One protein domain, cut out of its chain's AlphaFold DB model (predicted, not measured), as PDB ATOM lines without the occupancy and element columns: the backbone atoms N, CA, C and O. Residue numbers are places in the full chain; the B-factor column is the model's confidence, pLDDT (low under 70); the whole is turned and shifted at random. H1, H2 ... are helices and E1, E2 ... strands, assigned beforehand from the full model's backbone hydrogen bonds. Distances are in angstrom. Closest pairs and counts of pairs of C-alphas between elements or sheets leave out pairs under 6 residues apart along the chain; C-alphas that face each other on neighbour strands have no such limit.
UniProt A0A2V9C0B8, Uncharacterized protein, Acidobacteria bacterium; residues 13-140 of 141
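Overview. This is residues 13 to 140 of the 141 residues of an uncharacterized protein of Acidobacteria bacterium (UniProt A0A2V9C0B8). A small body with one long helical arm: H3 runs through the middle of the body, with a three-stranded sheet covering one side of it and H4 packed on another. H2 crosses one end of H3, H5 starts near its other end, and residues 123 to 140, mostly H5, stick out. The 128 printed residues, 13 to 140, hold, in chain order, E1, H1, E2, E3, H2, H3, H4 and H5, and the class is mostly helix. The sheet's order is E1, E3, E2, and it is mixed. The whole is elongated, spanning 58 by 35 by 24 A, and only just loose, close to compact, with a radius of gyration of the C-alphas of 16.8 A.

Along the chain. Start at C-alpha 13, at (-48.172, 17.464, 152.591), where E1 runs over residues 13 to 16. Next come H1, residues 18 to 21, E2, residues 32 to 35, and E3, residues 44 to 48, 13.6 A long. H2 is residues 49 to 59, 15.2 A long. Find C-alpha 63 at (-38.927, 6.612, 161.643); from there H3 runs to residue 80, 25.2 A away. H4 is residues 98 to 104, and H5, residues 112 to 138, runs 39.5 A to C-alpha 138 at (-75.410, 26.267, 134.617).

Arrangement. Begin at the hub, H3, which is on the sheet at a height of 8.7 A, over E3 and E2; the closest C-alphas of H3 and E2 are those of Glu 74 and Ala 34, 5.5 A apart. This is two layers, a helix on one face of a sheet. Within the sheet, E1 and E3 are parallel, with N 16 and O 47 2.8 A apart. E2 and E3 are an antiparallel hairpin, with N 46 and O 33 2.8 A apart. H1 and H2 only graze the sheet. With residues 63 to 70 alone H3 touches H2, at a steep tilt of 62 degrees, opposite ways; the closest C-alphas, of Gly 63 and Ala 56, are 5.0 A apart. H3 touches H4 with residues 65 to 69 alone, the C-alphas of Glu 65 and Ala 104 being closest at 6.6 A. Residues 76 to 80 of H3 touch residues 114 to 122 of H5, closest at the C-alphas of Leu 79 and Ile 118, 5.8 A. Every O i to N i+4 pair is within hydrogen-bond range in H2, H3, H4 and H5; H1 is too short for one.

Size, cuts and confidence. The C-alphas of Asp 58 and Leu 140, the two farthest apart, are 58.7 A apart. The printed part has no cut, and the link from H3 to H4, residues 81 to 97, is long. Look for pLDDT under 70 at residues 21 to 29 and 137 to 140.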
ATOM      1  N   LEU A  13     -49.229  17.672 151.605       93.50
ATOM      2  CA  LEU A  13     -48.172  17.464 152.591       93.50
ATOM      3  C   LEU A  13     -46.818  17.454 151.877       93.50
ATOM      4  O   LEU A  13     -46.627  16.704 150.920       93.50
ATOM      5  N   ARG A  14     -45.867  18.261 152.344       93.62
ATOM      6  CA  ARG A  14     -44.503  18.309 151.806       93.62
ATOM      7  C   ARG A  14     -43.508  17.834 152.854       93.62
ATOM      8  O   ARG A  14     -43.390  18.437 153.914       93.62
ATOM      9  N   ILE A  15     -42.762  16.783 152.536       93.56
ATOM     10  CA  ILE A  15     -41.656  16.315 153.376       93.56
ATOM     11  C   ILE A  15     -40.404  17.074 152.943       93.56
ATOM     12  O   ILE A  15     -40.018  17.014 151.774       93.56
ATOM     13  N   LEU A  16     -39.809  17.831 153.862       90.31
ATOM     14  CA  LEU A  16     -38.659  18.679 153.581       90.31
ATOM     15  C   LEU A  16     -37.369  18.061 154.133       90.31
ATOM     16  O   LEU A  16     -37.332  17.707 155.315       90.31
ATOM     17  N   PRO A  17     -36.299  17.989 153.321       83.62
ATOM     18  CA  PRO A  17     -34.975  17.631 153.809       83.62
ATOM     19  C   PRO A  17     -34.375  18.770 154.645       83.62
ATOM     20  O   PRO A  17     -34.745  19.938 154.490       83.62
ATOM     21  N   GLN A  18     -33.375  18.437 155.466       75.62
ATOM     22  CA  GLN A  18     -32.691  19.367 156.376       75.62
ATOM     23  C   GLN A  18     -32.225  20.668 155.703       75.62
ATOM     24  O   GLN A  18     -32.372  21.762 156.244       75.62
ATOM     25  N   SER A  19     -31.674  20.559 154.492       71.50
ATOM     26  CA  SER A  19     -31.156  21.709 153.745       71.50
ATOM     27  C   SER A  19     -32.235  22.744 153.422       71.50
ATOM     28  O   SER A  19     -31.916  23.907 153.219       71.50
ATOM     29  N   MET A  20     -33.504  22.332 153.363       72.56
ATOM     30  CA  MET A  20     -34.641  23.220 153.122       72.56
ATOM     31  C   MET A  20     -35.310  23.666 154.424       72.56
ATOM     32  O   MET A  20     -35.771  24.803 154.491       72.56
ATOM     33  N   SER A  21     -35.347  22.817 155.460       69.44
ATOM     34  CA  SER A  21     -35.937  23.168 156.761       69.44
ATOM     35  C   SER A  21     -35.148  24.270 157.480       69.44
ATOM     36  O   SER A  21     -35.757  25.145 158.092       69.44
ATOM     37  N   ALA A  22     -33.819  24.310 157.318       68.00
ATOM     38  CA  ALA A  22     -32.940  25.333 157.898       68.00
ATOM     39  C   ALA A  22     -33.243  26.775 157.435       68.00
ATOM     40  O   ALA A  22     -32.849  27.733 158.097       68.00
ATOM     41  N   HIS A  23     -33.943  26.948 156.309       68.00
ATOM     42  CA  HIS A  23     -34.357  28.264 155.815       68.00
ATOM     43  C   HIS A  23     -35.636  28.792 156.478       68.00
ATOM     44  O   HIS A  23     -35.999  29.951 156.267       68.00
ATOM     45  N   PHE A  24     -36.323  27.971 157.273       66.44
ATOM     46  CA  PHE A  24     -37.504  28.384 158.016       66.44
ATOM     47  C   PHE A  24     -37.146  28.744 159.457       66.44
ATOM     48  O   PHE A  24     -36.409  28.030 160.131       66.44
ATOM     49  N   ASN A  25     -37.740  29.823 159.968       67.44
ATOM     50  CA  ASN A  25     -37.527  30.288 161.340       67.44
ATOM     51  C   ASN A  25     -38.425  29.534 162.350       67.44
ATOM     52  O   ASN A  25     -39.095  30.150 163.177       67.44
ATOM     53  N   PHE A  26     -38.507  28.202 162.239       69.56
ATOM     54  CA  PHE A  26     -39.253  27.356 163.178       69.56
ATOM     55  C   PHE A  26     -38.333  26.842 164.284       69.56
ATOM     56  O   PHE A  26     -37.223  26.393 163.994       69.56
ATOM     57  N   SER A  27     -38.832  26.820 165.526       64.94
ATOM     58  CA  SER A  27     -38.148  26.191 166.670       64.94
ATOM     59  C   SER A  27     -37.640  24.797 166.304       64.94
ATOM     60  O   SER A  27     -38.351  24.052 165.630       64.94
ATOM     61  N   GLU A  28     -36.452  24.418 166.772       63.56
ATOM     62  CA  GLU A  28     -35.849  23.094 166.534       63.56
ATOM     63  C   GLU A  28     -36.722  21.932 167.036       63.56
ATOM     64  O   GLU A  28     -36.614  20.811 166.550       63.56
ATOM     65  N   THR A  29     -37.644  22.209 167.960       67.00
ATOM     66  CA  THR A  29     -38.578  21.233 168.541       67.00
ATOM     67  C   THR A  29     -39.862  21.025 167.734       67.00
ATOM     68  O   THR A  29     -40.702  20.213 168.113       67.00
ATOM     69  N   THR A  30     -40.055  21.765 166.643       82.81
ATOM     70  CA  THR A  30     -41.252  21.680 165.799       82.81
ATOM     71  C   THR A  30     -41.058  20.614 164.719       82.81
ATOM     72  O   THR A  30     -40.135  20.730 163.924       82.81
ATOM     73  N   PHE A  31     -41.909  19.592 164.635       87.50
ATOM     74  CA  PHE A  31     -41.737  18.493 163.663       87.50
ATOM     75  C   PHE A  31     -42.388  18.749 162.297       87.50
ATOM     76  O   PHE A  31     -42.004  18.136 161.299       87.50
ATOM     77  N   GLY A  32     -43.324  19.690 162.235       89.69
ATOM     78  CA  GLY A  32     -44.008  20.098 161.020       89.69
ATOM     79  C   GLY A  32     -44.685  21.453 161.185       89.69
ATOM     80  O   GLY A  32     -44.603  22.078 162.242       89.69
ATOM     81  N   ALA A  33     -45.285  21.949 160.108       90.75
ATOM     82  CA  ALA A  33     -46.045  23.190 160.149       90.75
ATOM     83  C   ALA A  33     -47.164  23.199 159.109       90.75
ATOM     84  O   ALA A  33     -46.913  23.104 157.904       90.75
ATOM     85  N   ALA A  34     -48.395  23.397 159.568       92.44
ATOM     86  CA  ALA A  34     -49.543  23.687 158.726       92.44
ATOM     87  C   ALA A  34     -49.631  25.178 158.377       92.44
ATOM     88  O   ALA A  34     -49.618  26.045 159.254       92.44
ATOM     89  N   MET A  35     -49.770  25.486 157.086       91.12
ATOM     90  CA  MET A  35     -49.894  26.860 156.610       91.12
ATOM     91  C   MET A  35     -51.361  27.265 156.537       91.12
ATOM     92  O   MET A  35     -52.062  26.947 155.576       91.12
ATOM     93  N   LEU A  36     -51.812  27.972 157.571       88.19
ATOM     94  CA  LEU A  36     -53.187  28.441 157.722       88.19
ATOM     95  C   LEU A  36     -53.273  29.961 157.531       88.19
ATOM     96  O   LEU A  36     -52.384  30.704 157.948       88.19
ATOM     97  N   SER A  37     -54.368  30.425 156.930       87.75
ATOM     98  CA  SER A  37     -54.773  31.829 156.931       87.75
ATOM     99  C   SER A  37     -55.232  32.268 158.334       87.75
ATOM    100  O   SER A  37     -55.461  31.412 159.198       87.75
ATOM    101  N   PRO A  38     -55.416  33.578 158.590       85.62
ATOM    102  CA  PRO A  38     -55.961  34.072 159.860       85.62
ATOM    103  C   PRO A  38     -57.320  33.459 160.235       85.62
ATOM    104  O   PRO A  38     -57.625  33.296 161.413       85.62
ATOM    105  N   GLU A  39     -58.113  33.056 159.241       85.00
ATOM    106  CA  GLU A  39     -59.407  32.383 159.404       85.00
ATOM    107  C   GLU A  39     -59.269  30.891 159.769       85.00
ATOM    108  O   GLU A  39     -60.269  30.187 159.914       85.00
ATOM    109  N   GLY A  40     -58.039  30.386 159.912       83.31
ATOM    110  CA  GLY A  40     -57.753  28.996 160.269       83.31
ATOM    111  C   GLY A  40     -57.915  28.015 159.108       83.31
ATOM    112  O   GLY A  40     -58.071  26.818 159.340       83.31
ATOM    113  N   THR A  41     -57.896  28.498 157.864       84.94
ATOM    114  CA  THR A  41     -58.007  27.672 156.653       84.94
ATOM    115  C   THR A  41     -56.683  27.561 155.917       84.94
ATOM    116  O   THR A  41     -56.014  28.562 155.686       84.94
ATOM    117  N   GLY A  42     -56.321  26.356 155.489       87.25
ATOM    118  CA  GLY A  42     -55.120  26.115 154.698       87.25
ATOM    119  C   GLY A  42     -55.205  24.805 153.933       87.25
ATOM    120  O   GLY A  42     -56.051  23.964 154.221       87.25
ATOM    121  N   TYR A  43     -54.329  24.655 152.946       89.44
ATOM    122  CA  TYR A  43     -54.326  23.512 152.027       89.44
ATOM    123  C   TYR A  43     -52.969  22.819 151.942       89.44
ATOM    124  O   TYR A  43     -52.842  21.820 151.240       89.44
ATOM    125  N   TYR A  44     -51.940  23.318 152.630       91.38
ATOM    126  CA  TYR A  44     -50.644  22.659 152.625       91.38
ATOM    127  C   TYR A  44     -49.918  22.740 153.960       91.38
ATOM    128  O   TYR A  44     -50.059  23.701 154.718       91.38
ATOM    129  N   SER A  45     -49.124  21.712 154.227       93.62
ATOM    130  CA  SER A  45     -48.298  21.596 155.418       93.62
ATOM    131  C   SER A  45     -46.938  20.988 155.100       93.62
ATOM    132  O   SER A  45     -46.718  20.392 154.040       93.62
ATOM    133  N   TYR A  46     -46.011  21.169 156.031       93.50
ATOM    134  CA  TYR A  46     -44.649  20.667 155.962       93.50
ATOM    135  C   TYR A  46     -44.389  19.643 157.058       93.50
ATOM    136  O   TYR A  46     -44.885  19.797 158.170       93.50
ATOM    137  N   VAL A  47     -43.552  18.653 156.761       94.50
ATOM    138  CA  VAL A  47     -42.934  17.767 157.753       94.50
ATOM    139  C   VAL A  47     -41.425  17.850 157.591       94.50
ATOM    140  O   VAL A  47     -40.914  17.700 156.480       94.50
ATOM    141  N   PHE A  48     -40.706  18.101 158.681       92.31
ATOM    142  CA  PHE A  48     -39.254  18.262 158.667       92.31
ATOM    143  C   PHE A  48     -38.584  16.909 158.910       92.31
ATOM    144  O   PHE A  48     -38.597  16.382 160.025       92.31
ATOM    145  N   GLN A  49     -38.042  16.320 157.842       91.12
ATOM    146  CA  GLN A  49     -37.550  14.943 157.847       91.12
ATOM    147  C   GLN A  49     -36.419  14.730 158.858       91.12
ATOM    148  O   GLN A  49     -36.413  13.738 159.580       91.12
ATOM    149  N   ASP A  50     -35.493  15.678 158.955       90.75
ATOM    150  CA  ASP A  50     -34.356  15.644 159.874       90.75
ATOM    151  C   ASP A  50     -34.790  15.550 161.342       90.75
ATOM    152  O   ASP A  50     -34.247  14.758 162.116       90.75
ATOM    153  N   ARG A  51     -35.831  16.306 161.704       90.19
ATOM    154  CA  ARG A  51     -36.389  16.334 163.061       90.19
ATOM    155  C   ARG A  51     -37.169  15.059 163.372       90.19
ATOM    156  O   ARG A  51     -37.071  14.535 164.479       90.19
ATOM    157  N   VAL A  52     -37.895  14.525 162.388       92.75
ATOM    158  CA  VAL A  52     -38.555  13.212 162.482       92.75
ATOM    159  C   VAL A  52     -37.531  12.101 162.714       92.75
ATOM    160  O   VAL A  52     -37.708  11.281 163.614       92.75
ATOM    161  N   GLU A  53     -36.441  12.086 161.946       92.94
ATOM    162  CA  GLU A  53     -35.369  11.102 162.095       92.94
ATOM    163  C   GLU A  53     -34.673  11.216 163.454       92.94
ATOM    164  O   GLU A  53     -34.355  10.198 164.069       92.94
ATOM    165  N   GLN A  54     -34.456  12.436 163.950       91.81
ATOM    166  CA  GLN A  54     -33.905  12.658 165.284       91.81
ATOM    167  C   GLN A  54     -34.834  12.127 166.379       91.81
ATOM    168  O   GLN A  54     -34.391  11.336 167.209       91.81
ATOM    169  N   LEU A  55     -36.125  12.472 166.342       91.44
ATOM    170  CA  LEU A  55     -37.096  11.969 167.315       91.44
ATOM    171  C   LEU A  55     -37.183  10.442 167.288       91.44
ATOM    172  O   LEU A  55     -37.243   9.811 168.342       91.44
ATOM    173  N   ALA A  56     -37.173   9.837 166.101       94.12
ATOM    174  CA  ALA A  56     -37.183   8.389 165.939       94.12
ATOM    175  C   ALA A  56     -35.970   7.728 166.615       94.12
ATOM    176  O   ALA A  56     -36.139   6.763 167.363       94.12
ATOM    177  N   ARG A  57     -34.763   8.286 166.424       94.69
ATOM    178  CA  ARG A  57     -33.541   7.816 167.098       94.69
ATOM    179  C   ARG A  57     -33.641   7.954 168.615       94.69
ATOM    180  O   ARG A  57     -33.438   6.971 169.321       94.69
ATOM    181  N   ASP A  58     -34.002   9.136 169.108       92.88
ATOM    182  CA  ASP A  58     -34.019   9.430 170.545       92.88
ATOM    183  C   ASP A  58     -35.084   8.598 171.283       92.88
ATOM    184  O   ASP A  58     -34.870   8.113 172.397       92.88
ATOM    185  N   SER A  59     -36.232   8.372 170.641       92.12
ATOM    186  CA  SER A  59     -37.354   7.611 171.206       92.12
ATOM    187  C   SER A  59     -37.311   6.106 170.932       92.12
ATOM    188  O   SER A  59     -38.117   5.377 171.509       92.12
ATOM    189  N   HIS A  60     -36.379   5.632 170.097       94.00
ATOM    190  CA  HIS A  60     -36.291   4.238 169.639       94.00
ATOM    191  C   HIS A  60     -37.584   3.740 168.963       94.00
ATOM    192  O   HIS A  60     -37.960   2.573 169.079       94.00
ATOM    193  N   VAL A  61     -38.271   4.636 168.253       94.38
ATOM    194  CA  VAL A  61     -39.472   4.334 167.464       94.38
ATOM    195  C   VAL A  61     -39.102   4.318 165.985       94.38
ATOM    196  O   VAL A  61     -38.211   5.046 165.551       94.38
ATOM    197  N   ASN A  62     -39.773   3.486 165.187       94.50
ATOM    198  CA  ASN A  62     -39.536   3.449 163.748       94.50
ATOM    199  C   ASN A  62     -39.783   4.838 163.121       94.50
ATOM    200  O   ASN A  62     -40.827   5.452 163.339       94.50
ATOM    201  N   GLY A  63     -38.829   5.318 162.317       94.25
ATOM    202  CA  GLY A  63     -38.927   6.612 161.643       94.25
ATOM    203  C   GLY A  63     -40.159   6.753 160.750       94.25
ATOM    204  O   GLY A  63     -40.744   7.832 160.712       94.25
ATOM    205  N   SER A  64     -40.615   5.681 160.093       94.56
ATOM    206  CA  SER A  64     -41.841   5.721 159.286       94.56
ATOM    207  C   SER A  64     -43.097   5.895 160.139       94.56
ATOM    208  O   SER A  64     -44.021   6.586 159.717       94.56
ATOM    209  N   GLU A  65     -43.125   5.318 161.345       95.31
ATOM    210  CA  GLU A  65     -44.232   5.502 162.289       95.31
ATOM    211  C   GLU A  65     -44.279   6.948 162.779       95.31
ATOM    212  O   GLU A  65     -45.327   7.586 162.711       95.31
ATOM    213  N   ILE A  66     -43.140   7.507 163.203       95.75
ATOM    214  CA  ILE A  66     -43.073   8.917 163.608       95.75
ATOM    215  C   ILE A  66     -43.484   9.829 162.449       95.75
ATOM    216  O   ILE A  66     -44.324  10.705 162.641       95.75
ATOM    217  N   LEU A  67     -42.962   9.590 161.242       95.88
ATOM    218  CA  LEU A  67     -43.315  10.357 160.048       95.88
ATOM    219  C   LEU A  67     -44.824  10.333 159.782       95.88
ATOM    220  O   LEU A  67     -45.423  11.386 159.574       95.88
ATOM    221  N   GLY A  68     -45.437   9.147 159.800       96.56
ATOM    222  CA  GLY A  68     -46.867   8.981 159.552       96.56
ATOM    223  C   GLY A  68     -47.726   9.709 160.584       96.56
ATOM    224  O   GLY A  68     -48.683  10.395 160.220       96.56
ATOM    225  N   HIS A  69     -47.354   9.633 161.862       97.44
ATOM    226  CA  HIS A  69     -48.083  10.338 162.910       97.44
ATOM    227  C   HIS A  69     -47.898  11.858 162.812       97.44
ATOM    228  O   HIS A  69     -48.865  12.593 163.002       97.44
ATOM    229  N   VAL A  70     -46.688  12.356 162.513       96.25
ATOM    230  CA  VAL A  70     -46.446  13.802 162.351       96.25
ATOM    231  C   VAL A  70     -47.222  14.319 161.143       96.25
ATOM    232  O   VAL A  70     -47.918  15.322 161.239       96.25
ATOM    233  N   ALA A  71     -47.206  13.587 160.028       96.94
ATOM    234  CA  ALA A  71     -48.014  13.911 158.859       96.94
ATOM    235  C   ALA A  71     -49.509  14.015 159.199       96.94
ATOM    236  O   ALA A  71     -50.175  14.970 158.800       96.94
ATOM    237  N   ALA A  72     -50.033  13.057 159.967       97.31
ATOM    238  CA  ALA A  72     -51.418  13.081 160.412       97.31
ATOM    239  C   ALA A  72     -51.710  14.254 161.369       97.31
ATOM    240  O   ALA A  72     -52.758  14.876 161.229       97.31
ATOM    241  N   HIS A  73     -50.788  14.612 162.268       97.44
ATOM    242  CA  HIS A  73     -50.899  15.804 163.120       97.44
ATOM    243  C   HIS A  73     -51.029  17.091 162.289       97.44
ATOM    244  O   HIS A  73     -51.963  17.872 162.478       97.44
ATOM    245  N   GLU A  74     -50.153  17.283 161.299       96.44
ATOM    246  CA  GLU A  74     -50.174  18.475 160.444       96.44
ATOM    247  C   GLU A  74     -51.421  18.544 159.554       96.44
ATOM    248  O   GLU A  74     -52.019  19.606 159.381       96.44
ATOM    249  N   ILE A  75     -51.864  17.408 159.009       95.69
ATOM    250  CA  ILE A  75     -53.150  17.317 158.299       95.69
ATOM    251  C   ILE A  75     -54.310  17.638 159.251       95.69
ATOM    252  O   ILE A  75     -55.264  18.312 158.862       95.69
ATOM    253  N   GLY A  76     -54.211  17.206 160.510       96.19
ATOM    254  CA  GLY A  76     -55.138  17.559 161.576       96.19
ATOM    255  C   GLY A  76     -55.283  19.070 161.724       96.19
ATOM    256  O   GLY A  76     -56.408  19.561 161.720       96.19
ATOM    257  N   HIS A  77     -54.183  19.825 161.740       96.00
ATOM    258  CA  HIS A  77     -54.232  21.290 161.740       96.00
ATOM    259  C   HIS A  77     -54.931  21.883 160.511       96.00
ATOM    260  O   HIS A  77     -55.721  22.813 160.661       96.00
ATOM    261  N   LEU A  78     -54.714  21.336 159.308       94.38
ATOM    262  CA  LEU A  78     -55.415  21.799 158.096       94.38
ATOM    263  C   LEU A  78     -56.937  21.590 158.173       94.38
ATOM    264  O   LEU A  78     -57.704  22.355 157.585       94.38
ATOM    265  N   LEU A  79     -57.384  20.577 158.917       94.50
ATOM    266  CA  LEU A  79     -58.797  20.208 159.034       94.50
ATOM    267  C   LEU A  79     -59.494  20.825 160.256       94.50
ATOM    268  O   LEU A  79     -60.685  21.132 160.191       94.50
ATOM    269  N   LEU A  80     -58.767  21.001 161.359       94.88
ATOM    270  CA  LEU A  80     -59.278  21.450 162.658       94.88
ATOM    271  C   LEU A  80     -58.947  22.922 162.964       94.88
ATOM    272  O   LEU A  80     -59.597  23.519 163.821       94.88
ATOM    273  N   GLY A  81     -57.974  23.515 162.267       92.56
ATOM    274  CA  GLY A  81     -57.564  24.913 162.408       92.56
ATOM    275  C   GLY A  81     -56.346  25.144 163.316       92.56
ATOM    276  O   GLY A  81     -55.672  24.221 163.782       92.56
ATOM    277  N   SER A  82     -56.047  26.421 163.571       84.81
ATOM    278  CA  SER A  82     -54.812  26.879 164.233       84.81
ATOM    279  C   SER A  82     -54.735  26.556 165.728       84.81
ATOM    280  O   SER A  82     -53.645  26.351 166.251       84.81
ATOM    281  N   ASN A  83     -55.876  26.429 166.408       87.56
ATOM    282  CA  ASN A  83     -55.962  26.081 167.834       87.56
ATOM    283  C   ASN A  83     -56.420  24.630 168.056       87.56
ATOM    284  O   ASN A  83     -57.142  24.335 169.004       87.56
ATOM    285  N   ALA A  84     -56.017  23.725 167.164       92.25
ATOM    286  CA  ALA A  84     -56.433  22.325 167.188       92.25
ATOM    287  C   ALA A  84     -55.661  21.438 168.179       92.25
ATOM    288  O   ALA A  84     -55.978  20.256 168.301       92.25
ATOM    289  N   HIS A  85     -54.650  21.974 168.871       94.75
ATOM    290  CA  HIS A  85     -53.917  21.209 169.874       94.75
ATOM    291  C   HIS A  85     -54.835  20.715 170.992       94.75
ATOM    292  O   HIS A  85     -55.708  21.437 171.477       94.75
ATOM    293  N   SER A  86     -54.569  19.503 171.467       93.38
ATOM    294  CA  SER A  86     -55.310  18.893 172.565       93.38
ATOM    295  C   SER A  86     -54.375  18.293 173.618       93.38
ATOM    296  O   SER A  86     -53.158  18.216 173.458       93.38
ATOM    297  N   GLN A  87     -54.931  17.906 174.767       90.94
ATOM    298  CA  GLN A  87     -54.144  17.309 175.854       90.94
ATOM    299  C   GLN A  87     -53.806  15.829 175.607       90.94
ATOM    300  O   GLN A  87     -53.000  15.251 176.335       90.94
ATOM    301  N   MET A  88     -54.434  15.187 174.616       91.56
ATOM    302  CA  MET A  88     -54.330  13.747 174.374       91.56
ATOM    303  C   MET A  88     -54.490  13.411 172.893       91.56
ATOM    304  O   MET A  88     -54.946  14.230 172.115       91.56
ATOM    305  N   GLY A  89     -54.177  12.174 172.517       94.75
ATOM    306  CA  GLY A  89     -54.280  11.757 171.121       94.75
ATOM    307  C   GLY A  89     -53.228  12.426 170.241       94.75
ATOM    308  O   GLY A  89     -52.250  13.002 170.727       94.75
ATOM    309  N   ILE A  90     -53.417  12.296 168.933       97.00
ATOM    310  CA  ILE A  90     -52.415  12.699 167.947       97.00
ATOM    311  C   ILE A  90     -52.208  14.213 167.888       97.00
ATOM    312  O   ILE A  90     -51.084  14.647 167.663       97.00
ATOM    313  N   MET A  91     -53.238  15.016 168.187       96.88
ATOM    314  CA  MET A  91     -53.153  16.484 168.233       96.88
ATOM    315  C   MET A  91     -52.485  17.023 169.506       96.88
ATOM    316  O   MET A  91     -52.476  18.230 169.753       96.88
ATOM    317  N   CYS A  92     -51.889  16.157 170.327       94.88
ATOM    318  CA  CYS A  92     -51.062  16.604 171.434       94.88
ATOM    319  C   CYS A  92     -49.813  17.327 170.915       94.88
ATOM    320  O   CYS A  92     -49.036  16.742 170.167       94.88
ATOM    321  N   ALA A  93     -49.614  18.578 171.342       90.69
ATOM    322  CA  ALA A  93     -48.521  19.434 170.870       90.69
ATOM    323  C   ALA A  93     -47.124  18.883 171.194       90.69
ATOM    324  O   ALA A  93     -46.154  19.190 170.512       90.69
ATOM    325  N   ASN A  94     -47.011  18.091 172.263       88.50
ATOM    326  CA  ASN A  94     -45.743  17.516 172.676       88.50
ATOM    327  C   ASN A  94     -45.887  16.017 172.920       88.50
ATOM    328  O   ASN A  94     -46.727  15.585 173.713       88.50
ATOM    329  N   TRP A  95     -45.043  15.217 172.274       90.50
ATOM    330  CA  TRP A  95     -45.062  13.769 172.438       90.50
ATOM    331  C   TRP A  95     -43.955  13.314 173.373       90.50
ATOM    332  O   TRP A  95     -42.774  13.363 173.044       90.50
ATOM    333  N   TYR A  96     -44.358  12.798 174.531       86.25
ATOM    334  CA  TYR A  96     -43.452  12.216 175.513       86.25
ATOM    335  C   TYR A  96     -44.007  10.884 175.990       86.25
ATOM    336  O   TYR A  96     -45.219  10.732 176.102       86.25
ATOM    337  N   GLY A  97     -43.137   9.930 176.329       89.50
ATOM    338  CA  GLY A  97     -43.484   8.710 177.066       89.50
ATOM    339  C   GLY A  97     -44.709   7.950 176.536       89.50
ATOM    340  O   GLY A  97     -44.570   7.021 175.749       89.50
ATOM    341  N   ARG A  98     -45.913   8.308 177.007       90.88
ATOM    342  CA  ARG A  98     -47.184   7.705 176.583       90.88
ATOM    343  C   ARG A  98     -47.448   7.897 175.088       90.88
ATOM    344  O   ARG A  98     -47.743   6.908 174.434       90.88
ATOM    345  N   GLN A  99     -47.338   9.114 174.560       93.50
ATOM    346  CA  GLN A  99     -47.636   9.406 173.154       93.50
ATOM    347  C   GLN A  99     -46.678   8.653 172.230       93.50
ATOM    348  O   GLN A  99     -47.127   7.998 171.299       93.50
ATOM    349  N   LEU A 100     -45.380   8.653 172.554       93.88
ATOM    350  CA  LEU A 100     -44.363   7.924 171.789       93.88
ATOM    351  C   LEU A 100     -44.588   6.408 171.831       93.88
ATOM    352  O   LEU A 100     -44.504   5.755 170.797       93.88
ATOM    353  N   ARG A 101     -44.961   5.843 172.991       94.94
ATOM    354  CA  ARG A 101     -45.360   4.428 173.072       94.94
ATOM    355  C   ARG A 101     -46.595   4.135 172.229       94.94
ATOM    356  O   ARG A 101     -46.626   3.131 171.531       94.94
ATOM    357  N   SER A 102     -47.613   4.991 172.289       95.38
ATOM    358  CA  SER A 102     -48.809   4.831 171.464       95.38
ATOM    359  C   SER A 102     -48.483   4.918 169.975       95.38
ATOM    360  O   SER A 102     -48.982   4.082 169.228       95.38
ATOM    361  N   ALA A 103     -47.615   5.845 169.558       94.69
ATOM    362  CA  ALA A 103     -47.153   5.965 168.176       94.69
ATOM    363  C   ALA A 103     -46.392   4.710 167.728       94.69
ATOM    364  O   ALA A 103     -46.695   4.155 166.682       94.69
ATOM    365  N   ALA A 104     -45.493   4.188 168.568       94.25
ATOM    366  CA  ALA A 104     -44.769   2.943 168.297       94.25
ATOM    367  C   ALA A 104     -45.687   1.720 168.133       94.25
ATOM    368  O   ALA A 104     -45.330   0.766 167.451       94.25
ATOM    369  N   MET A 105     -46.861   1.742 168.767       95.06
ATOM    370  CA  MET A 105     -47.878   0.695 168.653       95.06
ATOM    371  C   MET A 105     -48.935   0.990 167.572       95.06
ATOM    372  O   MET A 105     -49.880   0.217 167.446       95.06
ATOM    373  N   GLY A 106     -48.846   2.112 166.846       92.88
ATOM    374  CA  GLY A 106     -49.864   2.530 165.871       92.88
ATOM    375  C   GLY A 106     -51.220   2.902 166.492       92.88
ATOM    376  O   GLY A 106     -52.261   2.798 165.849       92.88
ATOM    377  N   THR A 107     -51.237   3.295 167.770       96.06
ATOM    378  CA  THR A 107     -52.456   3.589 168.554       96.06
ATOM    379  C   THR A 107     -52.595   5.061 168.945       96.06
ATOM    380  O   THR A 107     -53.524   5.423 169.670       96.06
ATOM    381  N   LEU A 108     -51.688   5.934 168.494       96.94
ATOM    382  CA  LEU A 108     -51.799   7.374 168.715       96.94
ATOM    383  C   LEU A 108     -52.729   7.981 167.655       96.94
ATOM    384  O   LEU A 108     -52.302   8.377 166.579       96.94
ATOM    385  N   LEU A 109     -54.023   8.026 167.964       97.62
ATOM    386  CA  LEU A 109     -55.077   8.429 167.030       97.62
ATOM    387  C   LEU A 109     -55.680   9.792 167.390       97.62
ATOM    388  O   LEU A 109     -55.487  10.304 168.496       97.62
ATOM    389  N   PHE A 110     -56.460  10.356 166.465       98.19
ATOM    390  CA  PHE A 110     -57.388  11.444 166.775       98.19
ATOM    391  C   PHE A 110     -58.397  11.007 167.838       98.19
ATOM    392  O   PHE A 110     -58.863   9.864 167.849       98.19
ATOM    393  N   THR A 111     -58.791  11.934 168.706       97.69
ATOM    394  CA  THR A 111     -59.885  11.690 169.653       97.69
ATOM    395  C   THR A 111     -61.215  11.496 168.911       97.69
ATOM    396  O   THR A 111     -61.356  11.917 167.753       97.69
ATOM    397  N   PRO A 112     -62.236  10.882 169.538       97.69
ATOM    398  CA  PRO A 112     -63.563  10.777 168.930       97.69
ATOM    399  C   PRO A 112     -64.135  12.138 168.513       97.69
ATOM    400  O   PRO A 112     -64.715  12.253 167.435       97.69
ATOM    401  N   GLN A 113     -63.922  13.172 169.329       97.31
ATOM    402  CA  GLN A 113     -64.370  14.540 169.080       97.31
ATOM    403  C   GLN A 113     -63.631  15.167 167.889       97.31
ATOM    404  O   GLN A 113     -64.276  15.658 166.964       97.31
ATOM    405  N   GLU A 114     -62.296  15.085 167.850       98.00
ATOM    406  CA  GLU A 114     -61.492  15.531 166.697       98.00
ATOM    407  C   GLU A 114     -61.934  14.815 165.413       98.00
ATOM    408  O   GLU A 114     -62.164  15.438 164.379       98.00
ATOM    409  N   SER A 115     -62.158  13.503 165.498       98.12
ATOM    410  CA  SER A 115     -62.599  12.688 164.366       98.12
ATOM    411  C   SER A 115     -64.002  13.065 163.869       98.12
ATOM    412  O   SER A 115     -64.300  12.906 162.684       98.12
ATOM    413  N   GLN A 116     -64.898  13.522 164.747       98.06
ATOM    414  CA  GLN A 116     -66.216  14.034 164.354       98.06
ATOM    415  C   GLN A 116     -66.091  15.370 163.620       98.06
ATOM    416  O   GLN A 116     -66.694  15.540 162.558       98.06
ATOM    417  N   LEU A 117     -65.269  16.286 164.139       97.00
ATOM    418  CA  LEU A 117     -65.020  17.591 163.525       97.00
ATOM    419  C   LEU A 117     -64.367  17.455 162.145       97.00
ATOM    420  O   LEU A 117     -64.833  18.071 161.188       97.00
ATOM    421  N   ILE A 118     -63.363  16.581 162.015       96.25
ATOM    422  CA  ILE A 118     -62.711  16.272 160.734       96.25
ATOM    423  C   ILE A 118     -63.737  15.788 159.706       96.25
ATOM    424  O   ILE A 118     -63.800  16.312 158.594       96.25
ATOM    425  N   ARG A 119     -64.592  14.822 160.069       96.62
ATOM    426  CA  ARG A 119     -65.627  14.313 159.154       96.62
ATOM    427  C   ARG A 119     -66.617  15.402 158.752       96.62
ATOM    428  O   ARG A 119     -66.956  15.505 157.576       96.62
ATOM    429  N   ALA A 120     -67.060  16.231 159.696       95.19
ATOM    430  CA  ALA A 120     -67.964  17.342 159.406       95.19
ATOM    431  C   ALA A 120     -67.333  18.357 158.434       95.19
ATOM    432  O   ALA A 120     -67.998  18.806 157.496       95.19
ATOM    433  N   LYS A 121     -66.042  18.668 158.612       92.50
ATOM    434  CA  LYS A 121     -65.277  19.541 157.715       92.50
ATOM    435  C   LYS A 121     -65.201  18.960 156.304       92.50
ATOM    436  O   LYS A 121     -65.599  19.641 155.360       92.50
ATOM    437  N   LEU A 122     -64.796  17.699 156.162       91.38
ATOM    438  CA  LEU A 122     -64.708  17.025 154.861       91.38
ATOM    439  C   LEU A 122     -66.068  16.970 154.142       91.38
ATOM    440  O   LEU A 122     -66.151  17.266 152.956       91.38
ATOM    441  N   LEU A 123     -67.163  16.706 154.862       92.19
ATOM    442  CA  LEU A 123     -68.513  16.737 154.279       92.19
ATOM    443  C   LEU A 123     -68.938  18.141 153.818       92.19
ATOM    444  O   LEU A 123     -69.734  18.284 152.888       92.19
ATOM    445  N   SER A 124     -68.462  19.201 154.476       89.25
ATOM    446  CA  SER A 124     -68.703  20.571 154.006       89.25
ATOM    447  C   SER A 124     -67.951  20.872 152.709       89.25
ATOM    448  O   SER A 124     -68.518  21.500 151.820       89.25
ATOM    449  N   TRP A 125     -66.726  20.361 152.574       87.38
ATOM    450  CA  TRP A 125     -65.895  20.498 151.381       87.38
ATOM    451  C   TRP A 125     -66.515  19.817 150.166       87.38
ATOM    452  O   TRP A 125     -66.660  20.453 149.125       87.38
ATOM    453  N   THR A 126     -66.982  18.573 150.317       85.88
ATOM    454  CA  THR A 126     -67.671  17.851 149.236       85.88
ATOM    455  C   THR A 126     -68.898  18.617 148.739       85.88
ATOM    456  O   THR A 126     -69.051  18.830 147.541       85.88
ATOM    457  N   ARG A 127     -69.732  19.130 149.656       86.00
ATOM    458  CA  ARG A 127     -70.920  19.923 149.290       86.00
ATOM    459  C   ARG A 127     -70.569  21.225 148.567       86.00
ATOM    460  O   ARG A 127     -71.281  21.629 147.651       86.00
ATOM    461  N   GLN A 128     -69.491  21.894 148.975       82.94
ATOM    462  CA  GLN A 128     -69.012  23.105 148.303       82.94
ATOM    463  C   GLN A 128     -68.530  22.798 146.883       82.94
ATOM    464  O   GLN A 128     -68.867  23.525 145.952       82.94
ATOM    465  N   GLU A 129     -67.790  21.705 146.703       82.19
ATOM    466  CA  GLU A 129     -67.316  21.278 145.390       82.19
ATOM    467  C   GLU A 129     -68.479  20.929 144.445       82.19
ATOM    468  O   GLU A 129     -68.504  21.383 143.301       82.19
ATOM    469  N   GLU A 130     -69.484  20.194 144.927       83.94
ATOM    470  CA  GLU A 130     -70.701  19.875 144.169       83.94
ATOM    471  C   GLU A 130     -71.475  21.136 143.750       83.94
ATOM    472  O   GLU A 130     -71.920  21.246 142.601       83.94
ATOM    473  N   ALA A 131     -71.606  22.114 144.651       82.25
ATOM    474  CA  ALA A 131     -72.277  23.381 144.368       82.25
ATOM    475  C   ALA A 131     -71.522  24.218 143.318       82.25
ATOM    476  O   ALA A 131     -72.142  24.775 142.404       82.25
ATOM    477  N   LEU A 132     -70.187  24.269 143.403       79.56
ATOM    478  CA  LEU A 132     -69.334  24.951 142.427       79.56
ATOM    479  C   LEU A 132     -69.435  24.293 141.045       79.56
ATOM    480  O   LEU A 132     -69.649  24.986 140.049       79.56
ATOM    481  N   ARG A 133     -69.365  22.957 140.981       79.06
ATOM    482  CA  ARG A 133     -69.529  22.191 139.733       79.06
ATOM    483  C   ARG A 133     -70.913  22.400 139.107       79.06
ATOM    484  O   ARG A 133     -71.021  22.578 137.895       79.06
ATOM    485  N   SER A 134     -71.967  22.435 139.923       77.94
ATOM    486  CA  SER A 134     -73.340  22.683 139.459       77.94
ATOM    487  C   SER A 134     -73.518  24.100 138.897       77.94
ATOM    488  O   SER A 134     -74.149  24.278 137.856       77.94
ATOM    489  N   SER A 135     -72.909  25.102 139.538       74.75
ATOM    490  CA  SER A 135     -72.955  26.508 139.100       74.75
ATOM    491  C   SER A 135     -72.175  26.742 137.799       74.75
ATOM    492  O   SER A 135     -72.648  27.452 136.907       74.75
ATOM    493  N   ALA A 136     -71.014  26.095 137.650       73.44
ATOM    494  CA  ALA A 136     -70.219  26.144 136.423       73.44
ATOM    495  C   ALA A 136     -70.981  25.546 135.226       73.44
ATOM    496  O   ALA A 136     -71.043  26.165 134.166       73.44
ATOM    497  N   ASN A 137     -71.651  24.403 135.415       67.06
ATOM    498  CA  ASN A 137     -72.465  23.772 134.370       67.06
ATOM    499  C   ASN A 137     -73.724  24.574 133.992       67.06
ATOM    500  O   ASN A 137     -74.196  24.462 132.863       67.06
ATOM    501  N   SER A 138     -74.273  25.381 134.907       63.69
ATOM    502  CA  SER A 138     -75.410  26.267 134.617       63.69
ATOM    503  C   SER A 138     -75.023  27.510 133.811       63.69
ATOM    504  O   SER A 138     -75.893  28.089 133.176       63.69
ATOM    505  N   SER A 139     -73.755  27.935 133.845       59.97
ATOM    506  CA  SER A 139     -73.277  29.154 133.163       59.97
ATOM    507  C   SER A 139     -72.847  28.910 131.708       59.97
ATOM    508  O   SER A 139     -72.475  29.843 131.003       59.97
ATOM    509  N   LEU A 140     -72.866  27.647 131.272       56.78
ATOM    510  CA  LEU A 140     -72.521  27.181 129.922       56.78
ATOM    511  C   LEU A 140     -73.765  26.834 129.074       56.78
ATOM    512  O   LEU A 140     -73.616  26.339 127.956       56.78
TER     513      LEU A 140